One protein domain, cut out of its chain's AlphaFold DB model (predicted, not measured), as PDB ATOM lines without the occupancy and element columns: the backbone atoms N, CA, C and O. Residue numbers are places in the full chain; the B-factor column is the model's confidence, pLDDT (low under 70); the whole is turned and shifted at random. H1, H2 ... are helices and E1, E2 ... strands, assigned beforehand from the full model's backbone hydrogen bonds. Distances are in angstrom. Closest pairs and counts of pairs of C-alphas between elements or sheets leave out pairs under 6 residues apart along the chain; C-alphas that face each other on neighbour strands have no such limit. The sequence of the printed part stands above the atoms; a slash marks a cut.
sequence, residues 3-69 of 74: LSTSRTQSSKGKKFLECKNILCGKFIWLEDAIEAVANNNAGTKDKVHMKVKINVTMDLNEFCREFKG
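This is residues 3 to 69 of the 74 residues of an uncharacterized protein of Kingdonia uniflora (UniProt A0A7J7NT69). A small antiparallel sheet, in order E1 E2 E3, leads directly into helix H1, which runs away from it; residues 41 to 59 then fold back past the sheet to H2, which sticks out at the far end. The printed part has 67 residues, under half in named elements, mixed helices and strands: E1, E2, E3, H1, H2. It is loose, radius of gyration of the C-alphas 15.7 A, spanning 45 by 26 by 25 A.

E1, residues 3 to 5, E2, residues 15 to 18, and E3, residues 27 to 29, form a meander, each strand the antiparallel neighbour of the one before. N 4 and O 16, 2.9 A, and N 17 and O 28, 2.8 A, are within hydrogen-bond range. H1, residues 30 to 40, is on the sheet, height over the sheet 7.1 A; its closest C-alphas to E2 are Leu 30 and Phe 16, 4.9 A. H2, residues 60 to 69, is apart from H1 and not on the sheet. Every O i to N i+4 pair is within range in H1, 4 of 6 in H2.

E1 begins at C-alpha 3 (27.272, -43.941, -36.130). H1 measures 15.4 A; H2, 15.0 A, ends at C-alpha 69 (42.774, -29.828, -42.329).

The printed part has no cut; the link H1 to H2 is long. Residues 39 to 57 and 66 to 69 have pLDDT under 70.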
ATOM      1  N   LEU A   3      27.660 -45.264 -36.608       87.62
ATOM      2  CA  LEU A   3      27.272 -43.941 -36.130       87.62
ATOM      3  C   LEU A   3      27.593 -42.927 -37.225       87.62
ATOM      4  O   LEU A   3      28.746 -42.821 -37.643       87.62
ATOM      5  N   SER A   4      26.579 -42.194 -37.660       89.81
ATOM      6  CA  SER A   4      26.662 -41.232 -38.755       89.81
ATOM      7  C   SER A   4      26.064 -39.890 -38.323       89.81
ATOM      8  O   SER A   4      25.313 -39.801 -37.349       89.81
ATOM      9  N   THR A   5      26.430 -38.821 -39.032       92.94
ATOM     10  CA  THR A   5      25.899 -37.468 -38.805       92.94
ATOM     11  C   THR A   5      25.058 -37.060 -40.004       92.94
ATOM     12  O   THR A   5      25.501 -37.185 -41.147       92.94
ATOM     13  N   SER A   6      23.840 -36.583 -39.756       92.31
ATOM     14  CA  SER A   6      22.932 -36.162 -40.815       92.31
ATOM     15  C   SER A   6      23.446 -34.905 -41.511       92.31
ATOM     16  O   SER A   6      23.948 -33.963 -40.887       92.31
ATOM     17  N   ARG A   7      23.308 -34.913 -42.838       94.00
ATOM     18  CA  ARG A   7      23.667 -33.806 -43.730       94.00
ATOM     19  C   ARG A   7      22.445 -33.143 -44.366       94.00
ATOM     20  O   ARG A   7      22.615 -32.172 -45.096       94.00
ATOM     21  N   THR A   8      21.237 -33.649 -44.114       91.44
ATOM     22  CA  THR A   8      20.012 -33.031 -44.631       91.44
ATOM     23  C   THR A   8      19.758 -31.712 -43.917       91.44
ATOM     24  O   THR A   8      20.072 -31.566 -42.739       91.44
ATOM     25  N   GLN A   9      19.197 -30.736 -44.626       92.75
ATOM     26  CA  GLN A   9      19.028 -29.383 -44.096       92.75
ATOM     27  C   GLN A   9      18.224 -29.367 -42.786       92.75
ATOM     28  O   GLN A   9      18.626 -28.701 -41.837       92.75
ATOM     29  N   SER A  10      17.158 -30.167 -42.701       92.69
ATOM     30  CA  SER A  10      16.261 -30.215 -41.539       92.69
ATOM     31  C   SER A  10      16.844 -30.910 -40.303       92.69
ATOM     32  O   SER A  10      16.344 -30.703 -39.204       92.69
ATOM     33  N   SER A  11      17.878 -31.744 -40.448       91.69
ATOM     34  CA  SER A  11      18.503 -32.457 -39.320       91.69
ATOM     35  C   SER A  11      20.026 -32.364 -39.328       91.69
ATOM     36  O   SER A  11      20.712 -33.219 -38.769       91.69
ATOM     37  N   LYS A  12      20.571 -31.312 -39.945       93.06
ATOM     38  CA  LYS A  12      22.012 -31.117 -40.109       93.06
ATOM     39  C   LYS A  12      22.715 -31.173 -38.754       93.06
ATOM     40  O   LYS A  12      22.379 -30.430 -37.839       93.06
ATOM     41  N   GLY A  13      23.703 -32.055 -38.635       91.31
ATOM     42  CA  GLY A  13      24.469 -32.231 -37.399       91.31
ATOM     43  C   GLY A  13      23.855 -33.203 -36.387       91.31
ATOM     44  O   GLY A  13      24.556 -33.605 -35.458       91.31
ATOM     45  N   LYS A  14      22.604 -33.655 -36.568       92.56
ATOM     46  CA  LYS A  14      22.027 -34.706 -35.718       92.56
ATOM     47  C   LYS A  14      22.728 -36.040 -35.959       92.56
ATOM     48  O   LYS A  14      23.029 -36.398 -37.099       92.56
ATOM     49  N   LYS A  15      22.969 -36.795 -34.887       91.62
ATOM     50  CA  LYS A  15      23.603 -38.117 -34.955       91.62
ATOM     51  C   LYS A  15      22.556 -39.219 -35.027       91.62
ATOM     52  O   LYS A  15      21.555 -39.170 -34.316       91.62
ATOM     53  N   PHE A  16      22.815 -40.230 -35.845       91.31
ATOM     54  CA  PHE A  16      21.961 -41.406 -35.976       91.31
ATOM     55  C   PHE A  16      22.799 -42.677 -36.088       91.31
ATOM     56  O   PHE A  16      23.955 -42.655 -36.519       91.31
ATOM     57  N   LEU A  17      22.205 -43.789 -35.673       89.44
ATOM     58  CA  LEU A  17      22.743 -45.125 -35.855       89.44
ATOM     59  C   LEU A  17      22.047 -45.757 -37.053       89.44
ATOM     60  O   LEU A  17      20.823 -45.821 -37.097       89.44
ATOM     61  N   GLU A  18      22.823 -46.257 -38.002       89.00
ATOM     62  CA  GLU A  18      22.313 -47.013 -39.144       89.00
ATOM     63  C   GLU A  18      22.848 -48.443 -39.123       89.00
ATOM     64  O   GLU A  18      23.954 -48.732 -38.639       89.00
ATOM     65  N   CYS A  19      22.064 -49.385 -39.637       83.06
ATOM     66  CA  CYS A  19      22.577 -50.726 -39.839       83.06
ATOM     67  C   CYS A  19      23.657 -50.714 -40.929       83.06
ATOM     68  O   CYS A  19      23.489 -50.117 -41.984       83.06
ATOM     69  N   LYS A  20      24.773 -51.413 -40.684       79.44
ATOM     70  CA  LYS A  20      25.854 -51.536 -41.677       79.44
ATOM     71  C   LYS A  20      25.435 -52.386 -42.881       79.44
ATOM     72  O   LYS A  20      26.021 -52.252 -43.946       79.44
ATOM     73  N   ASN A  21      24.467 -53.282 -42.694       81.94
ATOM     74  CA  ASN A  21      23.934 -54.092 -43.776       81.94
ATOM     75  C   ASN A  21      22.853 -53.293 -44.507       81.94
ATOM     76  O   ASN A  21      21.828 -52.958 -43.912       81.94
ATOM     77  N   ILE A  22      23.080 -53.030 -45.793       74.19
ATOM     78  CA  ILE A  22      22.176 -52.249 -46.640       74.19
ATOM     79  C   ILE A  22      20.777 -52.872 -46.747       74.19
ATOM     80  O   ILE A  22      19.791 -52.148 -46.822       74.19
ATOM     81  N   LEU A  23      20.673 -54.201 -46.637       81.00
ATOM     82  CA  LEU A  23      19.399 -54.928 -46.672       81.00
ATOM     83  C   LEU A  23      18.560 -54.732 -45.407       81.00
ATOM     84  O   LEU A  23      17.375 -55.044 -45.389       81.00
ATOM     85  N   CYS A  24      19.166 -54.248 -44.323       84.38
ATOM     86  CA  CYS A  24      18.455 -54.058 -43.072       84.38
ATOM     87  C   CYS A  24      17.575 -52.804 -43.107       84.38
ATOM     88  O   CYS A  24      16.527 -52.809 -42.471       84.38
ATOM     89  N   GLY A  25      18.002 -51.733 -43.790       78.06
ATOM     90  CA  GLY A  25      17.254 -50.469 -43.898       78.06
ATOM     91  C   GLY A  25      16.941 -49.763 -42.568       78.06
ATOM     92  O   GLY A  25      16.288 -48.725 -42.562       78.06
ATOM     93  N   LYS A  26      17.382 -50.313 -41.429       84.56
ATOM     94  CA  LYS A  26      17.083 -49.781 -40.100       84.56
ATOM     95  C   LYS A  26      18.003 -48.613 -39.775       84.56
ATOM     96  O   LYS A  26      19.228 -48.734 -39.869       84.56
ATOM     97  N   PHE A  27      17.397 -47.535 -39.297       89.25
ATOM     98  CA  PHE A  27      18.084 -46.419 -38.669       89.25
ATOM     99  C   PHE A  27      17.337 -45.988 -37.400       89.25
ATOM    100  O   PHE A  27      16.151 -46.278 -37.249       89.25
ATOM    101  N   ILE A  28      18.037 -45.318 -36.489       90.25
ATOM    102  CA  ILE A  28      17.458 -44.692 -35.296       90.25
ATOM    103  C   ILE A  28      18.242 -43.424 -34.953       90.25
ATOM    104  O   ILE A  28      19.474 -43.407 -35.055       90.25
ATOM    105  N   TRP A  29      17.553 -42.355 -34.554       92.44
ATOM    106  CA  TRP A  29      18.225 -41.163 -34.045       92.44
ATOM    107  C   TRP A  29      18.873 -41.455 -32.697       92.44
ATOM    108  O   TRP A  29      18.338 -42.188 -31.868       92.44
ATOM    109  N   LEU A  30      20.060 -40.893 -32.473       87.62
ATOM    110  CA  LEU A  30      20.784 -41.136 -31.228       87.62
ATOM    111  C   LEU A  30      20.017 -40.584 -30.017       87.62
ATOM    112  O   LEU A  30      20.040 -41.205 -28.962       87.62
ATOM    113  N   GLU A  31      19.332 -39.450 -30.181       87.25
ATOM    114  CA  GLU A  31      18.477 -38.843 -29.153       87.25
ATOM    115  C   GLU A  31      17.298 -39.751 -28.781       87.25
ATOM    116  O   GLU A  31      17.159 -40.087 -27.609       87.25
ATOM    117  N   ASP A  32      16.560 -40.268 -29.768       86.44
ATOM    118  CA  ASP A  32      15.451 -41.206 -29.547       86.44
ATOM    119  C   ASP A  32      15.918 -42.492 -28.851       86.44
ATOM    120  O   ASP A  32      15.235 -43.029 -27.983       86.44
ATOM    121  N   ALA A  33      17.105 -42.998 -29.203       83.25
ATOM    122  CA  ALA A  33      17.674 -44.175 -28.551       83.25
ATOM    123  C   ALA A  33      18.020 -43.904 -27.075       83.25
ATOM    124  O   ALA A  33      17.814 -44.773 -26.227       83.25
ATOM    125  N   ILE A  34      18.531 -42.710 -26.761       81.06
ATOM    126  CA  ILE A  34      18.813 -42.286 -25.383       81.06
ATOM    127  C   ILE A  34      17.507 -42.129 -24.604       81.06
ATOM    128  O   ILE A  34      17.404 -42.631 -23.486       81.06
ATOM    129  N   GLU A  35      16.508 -41.473 -25.193       81.12
ATOM    130  CA  GLU A  35      15.198 -41.272 -24.578       81.12
ATOM    131  C   GLU A  35      14.486 -42.605 -24.327       81.12
ATOM    132  O   GLU A  35      13.990 -42.843 -23.228       81.12
ATOM    133  N   ALA A  36      14.503 -43.521 -25.297       75.56
ATOM    134  CA  ALA A  36      13.952 -44.858 -25.127       75.56
ATOM    135  C   ALA A  36      14.615 -45.586 -23.949       75.56
ATOM    136  O   ALA A  36      13.918 -46.190 -23.138       75.56
ATOM    137  N   VAL A  37      15.939 -45.499 -23.798       73.06
ATOM    138  CA  VAL A  37      16.650 -46.094 -22.654       73.06
ATOM    139  C   VAL A  37      16.298 -45.388 -21.343       73.06
ATOM    140  O   VAL A  37      16.119 -46.060 -20.328       73.06
ATOM    141  N   ALA A  38      16.175 -44.062 -21.339       71.69
ATOM    142  CA  ALA A  38      15.783 -43.307 -20.152       71.69
ATOM    143  C   ALA A  38      14.364 -43.684 -19.687       71.69
ATOM    144  O   ALA A  38      14.153 -43.957 -18.506       71.69
ATOM    145  N   ASN A  39      13.422 -43.794 -20.624       67.38
ATOM    146  CA  ASN A  39      12.021 -44.106 -20.348       67.38
ATOM    147  C   ASN A  39      11.796 -45.588 -20.002       67.38
ATOM    148  O   ASN A  39      10.980 -45.893 -19.136       67.38
ATOM    149  N   ASN A  40      12.547 -46.521 -20.600       61.03
ATOM    150  CA  ASN A  40      12.492 -47.943 -20.222       61.03
ATOM    151  C   ASN A  40      13.099 -48.215 -18.831       61.03
ATOM    152  O   ASN A  40      12.772 -49.223 -18.212       61.03
ATOM    153  N   ASN A  41      13.936 -47.311 -18.307       53.69
ATOM    154  CA  ASN A  41      14.513 -47.397 -16.962       53.69
ATOM    155  C   ASN A  41      13.747 -46.571 -15.911       53.69
ATOM    156  O   ASN A  41      14.279 -46.315 -14.830       53.69
ATOM    157  N   ALA A  42      12.488 -46.191 -16.169       48.44
ATOM    158  CA  ALA A  42      11.649 -45.409 -15.249       48.44
ATOM    159  C   ALA A  42      11.409 -46.055 -13.858       48.44
ATOM    160  O   ALA A  42      10.821 -45.422 -12.984       48.44
ATOM    161  N   GLY A  43      11.894 -47.280 -13.616       49.50
ATOM    162  CA  GLY A  43      11.940 -47.914 -12.293       49.50
ATOM    163  C   GLY A  43      13.171 -47.575 -11.437       49.50
ATOM    164  O   GLY A  43      13.166 -47.849 -10.241       49.50
ATOM    165  N   THR A  44      14.217 -46.960 -11.993       49.41
ATOM    166  CA  THR A  44      15.465 -46.664 -11.268       49.41
ATOM    167  C   THR A  44      15.914 -45.235 -11.547       49.41
ATOM    168  O   THR A  44      16.521 -44.947 -12.575       49.41
ATOM    169  N   LYS A  45      15.622 -44.328 -10.605       48.81
ATOM    170  CA  LYS A  45      16.020 -42.905 -10.602       48.81
ATOM    171  C   LYS A  45      17.516 -42.696 -10.321       48.81
ATOM    172  O   LYS A  45      17.890 -41.744  -9.638       48.81
ATOM    173  N   ASP A  46      18.375 -43.573 -10.816       50.84
ATOM    174  CA  ASP A  46      19.806 -43.314 -10.790       50.84
ATOM    175  C   ASP A  46      20.170 -42.453 -11.992       50.84
ATOM    176  O   ASP A  46      19.659 -42.652 -13.095       50.84
ATOM    177  N   LYS A  47      21.048 -41.467 -11.790       47.31
ATOM    178  CA  LYS A  47      21.647 -40.717 -12.896       47.31
ATOM    179  C   LYS A  47      22.371 -41.731 -13.775       47.31
ATOM    180  O   LYS A  47      23.495 -42.122 -13.454       47.31
ATOM    181  N   VAL A  48      21.714 -42.169 -14.850       54.19
ATOM    182  CA  VAL A  48      22.246 -43.159 -15.788       54.19
ATOM    183  C   VAL A  48      23.447 -42.528 -16.483       54.19
ATOM    184  O   VAL A  48      23.341 -41.889 -17.527       54.19
ATOM    185  N   HIS A  49      24.623 -42.688 -15.883       49.69
ATOM    186  CA  HIS A  49      25.888 -42.433 -16.544       49.69
ATOM    187  C   HIS A  49      26.086 -43.561 -17.548       49.69
ATOM    188  O   HIS A  49      26.668 -44.604 -17.244       49.69
ATOM    189  N   MET A  50      25.554 -43.370 -18.753       48.44
ATOM    190  CA  MET A  50      25.720 -44.326 -19.833       48.44
ATOM    191  C   MET A  50      27.181 -44.274 -20.301       48.44
ATOM    192  O   MET A  50      27.571 -43.444 -21.122       48.44
ATOM    193  N   LYS A  51      28.025 -45.154 -19.753       47.34
ATOM    194  CA  LYS A  51      29.380 -45.386 -20.272       47.34
ATOM    195  C   LYS A  51      29.272 -46.164 -21.581       47.34
ATOM    196  O   LYS A  51      29.385 -47.386 -21.606       47.34
ATOM    197  N   VAL A  52      29.048 -45.448 -22.678       57.28
ATOM    198  CA  VAL A  52      29.058 -46.035 -24.020       57.28
ATOM    199  C   VAL A  52      30.512 -46.203 -24.470       57.28
ATOM    200  O   VAL A  52      31.174 -45.236 -24.840       57.28
ATOM    201  N   LYS A  53      31.028 -47.437 -24.449       55.97
ATOM    202  CA  LYS A  53      32.303 -47.781 -25.102       55.97
ATOM    203  C   LYS A  53      32.042 -48.090 -26.576       55.97
ATOM    204  O   LYS A  53      31.652 -49.203 -26.918       55.97
ATOM    205  N   ILE A  54      32.249 -47.105 -27.446       64.62
ATOM    206  CA  ILE A  54      32.210 -47.309 -28.899       64.62
ATOM    207  C   ILE A  54      33.623 -47.680 -29.357       64.62
ATOM    208  O   ILE A  54      34.495 -46.819 -29.424       64.62
ATOM    209  N   ASN A  55      33.857 -48.953 -29.680       54.16
ATOM    210  CA  ASN A  55      35.075 -49.356 -30.385       54.16
ATOM    211  C   ASN A  55      34.909 -49.018 -31.867       54.16
ATOM    212  O   ASN A  55      34.114 -49.647 -32.568       54.16
ATOM    213  N   VAL A  56      35.634 -48.002 -32.332       57.75
ATOM    214  CA  VAL A  56      35.679 -47.644 -33.748       57.75
ATOM    215  C   VAL A  56      36.992 -48.151 -34.326       57.75
ATOM    216  O   VAL A  56      38.059 -47.674 -33.959       57.75
ATOM    217  N   THR A  57      36.911 -49.126 -35.228       64.81
ATOM    218  CA  THR A  57      38.041 -49.514 -36.076       64.81
ATOM    219  C   THR A  57      37.991 -48.647 -37.324       64.81
ATOM    220  O   THR A  57      37.024 -48.715 -38.084       64.81
ATOM    221  N   MET A  58      39.003 -47.810 -37.499       71.00
ATOM    222  CA  MET A  58      39.169 -46.926 -38.646       71.00
ATOM    223  C   MET A  58      40.616 -46.987 -39.116       71.00
ATOM    224  O   MET A  58      41.510 -47.316 -38.333       71.00
ATOM    225  N   ASP A  59      40.833 -46.681 -40.391       78.81
ATOM    226  CA  ASP A  59      42.178 -46.519 -40.918       78.81
ATOM    227  C   ASP A  59      42.820 -45.260 -40.311       78.81
ATOM    228  O   ASP A  59      42.220 -44.181 -40.277       78.81
ATOM    229  N   LEU A  60      44.047 -45.401 -39.803       74.12
ATOM    230  CA  LEU A  60      44.758 -44.309 -39.138       74.12
ATOM    231  C   LEU A  60      45.015 -43.134 -40.094       74.12
ATOM    232  O   LEU A  60      44.962 -41.977 -39.677       74.12
ATOM    233  N   ASN A  61      45.266 -43.407 -41.377       76.56
ATOM    234  CA  ASN A  61      45.521 -42.357 -42.356       76.56
ATOM    235  C   ASN A  61      44.236 -41.611 -42.714       76.56
ATOM    236  O   ASN A  61      44.274 -40.390 -42.861       76.56
ATOM    237  N   GLU A  62      43.111 -42.318 -42.828       71.50
ATOM    238  CA  GLU A  62      41.790 -41.713 -43.022       71.50
ATOM    239  C   GLU A  62      41.438 -40.777 -41.855       71.50
ATOM    240  O   GLU A  62      41.122 -39.607 -42.076       71.50
ATOM    241  N   PHE A  63      41.623 -41.239 -40.614       73.81
ATOM    242  CA  PHE A  63      41.389 -40.428 -39.417       73.81
ATOM    243  C   PHE A  63      42.276 -39.177 -39.362       73.81
ATOM    244  O   PHE A  63      41.800 -38.064 -39.128       73.81
ATOM    245  N   CYS A  64      43.578 -39.329 -39.611       76.06
ATOM    246  CA  CYS A  64      44.507 -38.204 -39.571       76.06
ATOM    247  C   CYS A  64      44.238 -37.163 -40.669       76.06
ATOM    248  O   CYS A  64      44.518 -35.983 -40.449       76.06
ATOM    249  N   ARG A  65      43.709 -37.556 -41.836       72.44
ATOM    250  CA  ARG A  65      43.377 -36.613 -42.921       72.44
ATOM    251  C   ARG A  65      42.249 -35.661 -42.534       72.44
ATOM    252  O   ARG A  65      42.345 -34.480 -42.857       72.44
ATOM    253  N   GLU A  66      41.235 -36.132 -41.808       67.88
ATOM    254  CA  GLU A  66      40.129 -35.270 -41.364       67.88
ATOM    255  C   GLU A  66      40.576 -34.203 -40.350       67.88
ATOM    256  O   GLU A  66      40.071 -33.081 -40.366       67.88
ATOM    257  N   PHE A  67      41.561 -34.513 -39.498       66.94
ATOM    258  CA  PHE A  67      42.050 -33.584 -38.470       66.94
ATOM    259  C   PHE A  67      43.193 -32.674 -38.935       66.94
ATOM    260  O   PHE A  67      43.306 -31.547 -38.453       66.94
ATOM    261  N   LYS A  68      44.010 -33.102 -39.905       61.34
ATOM    262  CA  LYS A  68      45.109 -32.284 -40.452       61.34
ATOM    263  C   LYS A  68      44.642 -31.070 -41.272       61.34
ATOM    264  O   LYS A  68      45.462 -30.223 -41.603       61.34
ATOM    265  N   GLY A  69      43.345 -30.943 -41.562       54.41
ATOM    266  CA  GLY A  69      42.774 -29.828 -42.329       54.41
ATOM    267  C   GLY A  69      42.435 -28.549 -41.543       54.41
ATOM    268  O   GLY A  69      41.851 -27.645 -42.132       54.41
TER     269      GLY A  69